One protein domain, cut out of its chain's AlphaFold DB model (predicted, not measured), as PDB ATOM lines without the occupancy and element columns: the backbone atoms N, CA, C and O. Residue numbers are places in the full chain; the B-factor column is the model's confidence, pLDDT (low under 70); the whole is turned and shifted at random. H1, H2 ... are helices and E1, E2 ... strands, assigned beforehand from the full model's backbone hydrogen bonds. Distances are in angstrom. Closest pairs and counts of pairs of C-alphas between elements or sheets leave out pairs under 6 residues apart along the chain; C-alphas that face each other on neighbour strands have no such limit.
ATOM      1  N   ASN A 172      18.319  69.464 214.630       78.25
ATOM      2  CA  ASN A 172      18.702  70.654 213.868       78.25
ATOM      3  C   ASN A 172      20.228  70.789 213.758       78.25
ATOM      4  O   ASN A 172      20.740  71.038 212.670       78.25
ATOM      5  N   MET A 173      20.968  70.546 214.845       76.62
ATOM      6  CA  MET A 173      22.436  70.540 214.835       76.62
ATOM      7  C   MET A 173      23.005  69.442 213.927       76.62
ATOM      8  O   MET A 173      23.948  69.704 213.183       76.62
ATOM      9  N   ALA A 174      22.416  68.243 213.922       78.06
ATOM     10  CA  ALA A 174      22.794  67.177 212.993       78.06
ATOM     11  C   ALA A 174      22.520  67.563 211.526       78.06
ATOM     12  O   ALA A 174      23.348  67.301 210.656       78.06
ATOM     13  N   MET A 175      21.403  68.245 211.247       77.00
ATOM     14  CA  MET A 175      21.069  68.745 209.907       77.00
ATOM     15  C   MET A 175      22.028  69.849 209.432       77.00
ATOM     16  O   MET A 175      22.426  69.858 208.267       77.00
ATOM     17  N   VAL A 176      22.421  70.763 210.327       80.50
ATOM     18  CA  VAL A 176      23.403  71.822 210.042       80.50
ATOM     19  C   VAL A 176      24.782  71.228 209.766       80.50
ATOM     20  O   VAL A 176      25.383  71.594 208.757       80.50
ATOM     21  N   ARG A 177      25.242  70.278 210.594       81.31
ATOM     22  CA  ARG A 177      26.509  69.554 210.382       81.31
ATOM     23  C   ARG A 177      26.507  68.821 209.046       81.31
ATOM     24  O   ARG A 177      27.356  69.113 208.217       81.31
ATOM     25  N   LYS A 178      25.469  68.025 208.755       84.38
ATOM     26  CA  LYS A 178      25.321  67.347 207.458       84.38
ATOM     27  C   LYS A 178      25.432  68.318 206.273       84.38
ATOM     28  O   LYS A 178      26.160  68.052 205.326       84.38
ATOM     29  N   LYS A 179      24.772  69.481 206.343       86.50
ATOM     30  CA  LYS A 179      24.839  70.512 205.291       86.50
ATOM     31  C   LYS A 179      26.218  71.188 205.179       86.50
ATOM     32  O   LYS A 179      26.507  71.807 204.154       86.50
ATOM     33  N   GLN A 180      27.052  71.131 206.216       90.38
ATOM     34  CA  GLN A 180      28.459  71.535 206.157       90.38
ATOM     35  C   GLN A 180      29.310  70.411 205.549       90.38
ATOM     36  O   GLN A 180      30.056  70.678 204.610       90.38
ATOM     37  N   ASP A 181      29.124  69.167 205.993       90.56
ATOM     38  CA  ASP A 181      29.805  67.975 205.472       90.56
ATOM     39  C   ASP A 181      29.600  67.825 203.955       90.56
ATOM     40  O   ASP A 181      30.568  67.660 203.214       90.56
ATOM     41  N   ASP A 182      28.367  68.007 203.468       92.50
ATOM     42  CA  ASP A 182      28.033  68.000 202.037       92.50
ATOM     43  C   ASP A 182      28.860  69.035 201.240       92.50
ATOM     44  O   ASP A 182      29.315  68.747 200.130       92.50
ATOM     45  N   LYS A 183      29.118  70.225 201.809       94.31
ATOM     46  CA  LYS A 183      29.953  71.268 201.180       94.31
ATOM     47  C   LYS A 183      31.438  70.921 201.207       94.31
ATOM     48  O   LYS A 183      32.131  71.182 200.226       94.31
ATOM     49  N   TYR A 184      31.933  70.360 202.310       92.94
ATOM     50  CA  TYR A 184      33.330  69.936 202.418       92.94
ATOM     51  C   TYR A 184      33.638  68.795 201.445       92.94
ATOM     52  O   TYR A 184      34.661  68.832 200.763       92.94
ATOM     53  N   LEU A 185      32.726  67.829 201.309       92.31
ATOM     54  CA  LEU A 185      32.837  66.757 200.321       92.31
ATOM     55  C   LEU A 185      32.854  67.296 198.887       92.31
ATOM     56  O   LEU A 185      33.626  66.798 198.070       92.31
ATOM     57  N   GLU A 186      32.051  68.316 198.577       94.12
ATOM     58  CA  GLU A 186      32.045  68.908 197.237       94.12
ATOM     59  C   GLU A 186      33.335  69.679 196.932       94.12
ATOM     60  O   GLU A 186      33.942  69.456 195.885       94.12
ATOM     61  N   ALA A 187      33.837  70.476 197.880       92.44
ATOM     62  CA  ALA A 187      35.129  71.150 197.743       92.44
ATOM     63  C   ALA A 187      36.292  70.153 197.549       92.44
ATOM     64  O   ALA A 187      37.183  70.384 196.731       92.44
ATOM     65  N   LEU A 188      36.278  69.007 198.241       91.50
ATOM     66  CA  LEU A 188      37.272  67.943 198.045       91.50
ATOM     67  C   LEU A 188      37.191  67.312 196.644       91.50
ATOM     68  O   LEU A 188      38.228  67.072 196.021       91.50
ATOM     69  N   ARG A 189      35.981  67.079 196.111       91.62
ATOM     70  CA  ARG A 189      35.794  66.594 194.729       91.62
ATOM     71  C   ARG A 189      36.289  67.608 193.704       91.62
ATOM     72  O   ARG A 189      36.944  67.209 192.739       91.62
ATOM     73  N   GLU A 190      36.015  68.892 193.917       93.44
ATOM     74  CA  GLU A 190      36.501  69.976 193.067       93.44
ATOM     75  C   GLU A 190      38.035  70.031 193.065       93.44
ATOM     76  O   GLU A 190      38.642  70.011 191.997       93.44
ATOM     77  N   LEU A 191      38.680  69.985 194.236       92.00
ATOM     78  CA  LEU A 191      40.143  69.996 194.363       92.00
ATOM     79  C   LEU A 191      40.820  68.843 193.604       92.00
ATOM     80  O   LEU A 191      41.813  69.072 192.907       92.00
ATOM     81  N   ILE A 192      40.279  67.623 193.685       91.25
ATOM     82  CA  ILE A 192      40.778  66.453 192.935       91.25
ATOM     83  C   ILE A 192      40.526  66.604 191.424       91.25
ATOM     84  O   ILE A 192      41.303  66.122 190.599       91.25
ATOM     85  N   THR A 193      39.432  67.264 191.044       89.50
ATOM     86  CA  THR A 193      38.974  67.365 189.651       89.50
ATOM     87  C   THR A 193      39.696  68.461 188.872       89.50
ATOM     88  O   THR A 193      40.105  68.211 187.732       89.50
ATOM     89  N   THR A 194      39.837  69.636 189.489       88.12
ATOM     90  CA  THR A 194      40.368  70.889 188.930       88.12
ATOM     91  C   THR A 194      41.892  70.943 188.999       88.12
ATOM     92  O   THR A 194      42.542  71.385 188.052       88.12
ATOM     93  N   GLY A 195      42.493  70.433 190.079       79.44
ATOM     94  CA  GLY A 195      43.938  70.239 190.151       79.44
ATOM     95  C   GLY A 195      44.357  69.070 189.265       79.44
ATOM     96  O   GLY A 195      44.262  67.921 189.682       79.44
ATOM     97  N   GLY A 196      44.851  69.336 188.050       81.38
ATOM     98  CA  GLY A 196      45.206  68.287 187.079       81.38
ATOM     99  C   GLY A 196      46.182  67.215 187.601       81.38
ATOM    100  O   GLY A 196      46.120  66.070 187.156       81.38
ATOM    101  N   GLY A 197      47.032  67.563 188.576       88.62
ATOM    102  CA  GLY A 197      47.918  66.628 189.283       88.62
ATOM    103  C   GLY A 197      47.246  65.809 190.397       88.62
ATOM    104  O   GLY A 197      47.636  64.669 190.622       88.62
ATOM    105  N   ASN A 198      46.181  66.316 191.028       94.44
ATOM    106  CA  ASN A 198      45.539  65.719 192.215       94.44
ATOM    107  C   ASN A 198      44.785  64.408 191.924       94.44
ATOM    108  O   ASN A 198      44.306  63.734 192.832       94.44
ATOM    109  N   ARG A 199      44.688  64.017 190.649       94.81
ATOM    110  CA  ARG A 199      44.153  62.719 190.203       94.81
ATOM    111  C   ARG A 199      45.161  61.573 190.344       94.81
ATOM    112  O   ARG A 199      44.817  60.423 190.061       94.81
ATOM    113  N   GLN A 200      46.397  61.883 190.727       96.12
ATOM    114  CA  GLN A 200      47.505  60.951 190.909       96.12
ATOM    115  C   GLN A 200      48.062  61.093 192.329       96.12
ATOM    116  O   GLN A 200      48.036  62.174 192.910       96.12
ATOM    117  N   CYS A 201      48.548  59.989 192.891       96.50
ATOM    118  CA  CYS A 201      49.281  59.975 194.148       96.50
ATOM    119  C   CYS A 201      50.546  60.828 194.017       96.50
ATOM    120  O   CYS A 201      51.332  60.610 193.094       96.50
ATOM    121  N   PHE A 202      50.750  61.748 194.957       96.06
ATOM    122  CA  PHE A 202      51.908  62.637 195.000       96.06
ATOM    123  C   PHE A 202      53.247  61.877 195.000       96.06
ATOM    124  O   PHE A 202      54.149  62.242 194.251       96.06
ATOM    125  N   ASP A 203      53.353  60.782 195.762       96.62
ATOM    126  CA  ASP A 203      54.625  60.070 195.950       96.62
ATOM    127  C   ASP A 203      54.965  59.084 194.820       96.62
ATOM    128  O   ASP A 203      56.135  58.843 194.532       96.62
ATOM    129  N   CYS A 204      53.956  58.464 194.192       96.56
ATOM    130  CA  CYS A 204      54.164  57.349 193.253       96.56
ATOM    131  C   CYS A 204      53.474  57.498 191.887       96.56
ATOM    132  O   CYS A 204      53.556  56.591 191.061       96.56
ATOM    133  N   GLY A 205      52.753  58.597 191.640       95.19
ATOM    134  CA  GLY A 205      52.053  58.863 190.376       95.19
ATOM    135  C   GLY A 205      50.854  57.949 190.075       95.19
ATOM    136  O   GLY A 205      50.175  58.128 189.062       95.19
ATOM    137  N   GLN A 206      50.545  56.966 190.929       95.00
ATOM    138  CA  GLN A 206      49.412  56.064 190.711       95.00
ATOM    139  C   GLN A 206      48.088  56.841 190.704       95.00
ATOM    140  O   GLN A 206      47.813  57.632 191.602       95.00
ATOM    141  N   LYS A 207      47.236  56.589 189.702       94.81
ATOM    142  CA  LYS A 207      45.904  57.204 189.597       94.81
ATOM    143  C   LYS A 207      45.009  56.833 190.782       94.81
ATOM    144  O   LYS A 207      45.012  55.683 191.213       94.81
ATOM    145  N   GLY A 208      44.178  57.783 191.208       92.06
ATOM    146  CA  GLY A 208      43.185  57.582 192.265       92.06
ATOM    147  C   GLY A 208      43.793  57.570 193.671       92.06
ATOM    148  O   GLY A 208      43.758  56.528 194.326       92.06
ATOM    149  N   PRO A 209      44.353  58.696 194.149       95.69
ATOM    150  CA  PRO A 209      44.664  58.843 195.563       95.69
ATOM    151  C   PRO A 209      43.387  58.732 196.410       95.69
ATOM    152  O   PRO A 209      42.303  59.144 195.994       95.69
ATOM    153  N   THR A 210      43.532  58.152 197.596       95.75
ATOM    154  CA  THR A 210      42.442  57.778 198.512       95.75
ATOM    155  C   THR A 210      42.552  58.462 199.874       95.75
ATOM    156  O   THR A 210      41.580  58.478 200.625       95.75
ATOM    157  N   TYR A 211      43.707  59.057 200.176       95.56
ATOM    158  CA  TYR A 211      44.008  59.755 201.422       95.56
ATOM    159  C   TYR A 211      44.561  61.153 201.136       95.56
ATOM    160  O   TYR A 211      45.073  61.433 200.049       95.56
ATOM    161  N   VAL A 212      44.484  62.023 202.143       95.06
ATOM    162  CA  VAL A 212      45.086  63.360 202.131       95.06
ATOM    163  C   VAL A 212      46.143  63.412 203.226       95.06
ATOM    164  O   VAL A 212      45.822  63.215 204.398       95.06
ATOM    165  N   ASN A 213      47.393  63.698 202.866       94.94
ATOM    166  CA  ASN A 213      48.420  64.031 203.845       94.94
ATOM    167  C   ASN A 213      48.205  65.486 204.285       94.94
ATOM    168  O   ASN A 213      48.534  66.422 203.556       94.94
ATOM    169  N   MET A 214      47.639  65.676 205.479       94.25
ATOM    170  CA  MET A 214      47.327  67.006 206.017       94.25
ATOM    171  C   MET A 214      48.566  67.835 206.385       94.25
ATOM    172  O   MET A 214      48.458  69.054 206.467       94.25
ATOM    173  N   THR A 215      49.735  67.212 206.570       94.12
ATOM    174  CA  THR A 215      50.988  67.902 206.924       94.12
ATOM    175  C   THR A 215      51.542  68.715 205.754       94.12
ATOM    176  O   THR A 215      52.034  69.822 205.955       94.12
ATOM    177  N   ILE A 216      51.450  68.180 204.530       93.62
ATOM    178  CA  ILE A 216      51.945  68.832 203.300       93.62
ATOM    179  C   ILE A 216      50.834  69.242 202.320       93.62
ATOM    180  O   ILE A 216      51.116  69.880 201.312       93.62
ATOM    181  N   GLY A 217      49.576  68.885 202.597       93.62
ATOM    182  CA  GLY A 217      48.429  69.204 201.740       93.62
ATOM    183  C   GLY A 217      48.390  68.417 200.425       93.62
ATOM    184  O   GLY A 217      47.925  68.947 199.418       93.62
ATOM    185  N   SER A 218      48.887  67.174 200.408       94.50
ATOM    186  CA  SER A 218      48.972  66.344 199.197       94.50
ATOM    187  C   SER A 218      47.963  65.191 199.182       94.50
ATOM    188  O   SER A 218      47.497  64.728 200.224       94.50
ATOM    189  N   PHE A 219      47.630  64.706 197.984       96.50
ATOM    190  CA  PHE A 219      46.773  63.538 197.782       96.50
ATOM    191  C   PHE A 219      47.628  62.285 197.554       96.50
ATOM    192  O   PHE A 219      48.487  62.269 196.671       96.50
ATOM    193  N   VAL A 220      47.385  61.221 198.322       97.12
ATOM    194  CA  VAL A 220      48.209  59.998 198.322       97.12
ATOM    195  C   VAL A 220      47.357  58.726 198.263       97.12
ATOM    196  O   VAL A 220      46.183  58.721 198.638       97.12
ATOM    197  N   CYS A 221      47.913  57.631 197.742       97.00
ATOM    198  CA  CYS A 221      47.234  56.332 197.708       97.00
ATOM    199  C   CYS A 221      47.458  55.538 199.004       97.00
ATOM    200  O   CYS A 221      48.420  55.781 199.732       97.00
TER     201      CYS A 221
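This is residues 172 to 221 of the 228 residues of a protein of Musca domestica (UniProt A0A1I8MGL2). A long helix, H1, sticks out by its residues 172 to 187 from a small, compact head, which holds the rest of H1, a long loop and a small hairpin of E1 and E2. The printed part has 50 residues, with one named helix and then two named strands, an antiparallel sheet E1 - E2; the class is mixed. The whole is loose, with a radius of gyration of the C-alphas of 13.2 A and spans of 43 by 21 by 14 A, H1 making the length.

In H1, residues 172 to 194, 18 of 19 O i to N i+4 pairs are within hydrogen-bond range. E1, residues 211 to 213, and E2, residues 218 to 220, form an antiparallel hairpin at 140 degrees, with N 211 and O 220 2.9 A apart and N 213 and O 218 2.8 A apart. H1 and E2 are only just apart, their closest C-alphas 8.2 A from each other.

H1 is 33.0 A long, from C-alpha 172 at (18.702, 70.654, 213.868). E1 measures 6.6 A; E2 measures 6.5 A and ends at C-alpha 220, (48.209, 59.998, 198.322).

The C-alphas of Asn 172 and Cys 204, the two farthest apart, are 43.1 A apart. The printed part has no cut. The link from H1 to E1, residues 195 to 210, is long. No printed residue is under 70 in pLDDT.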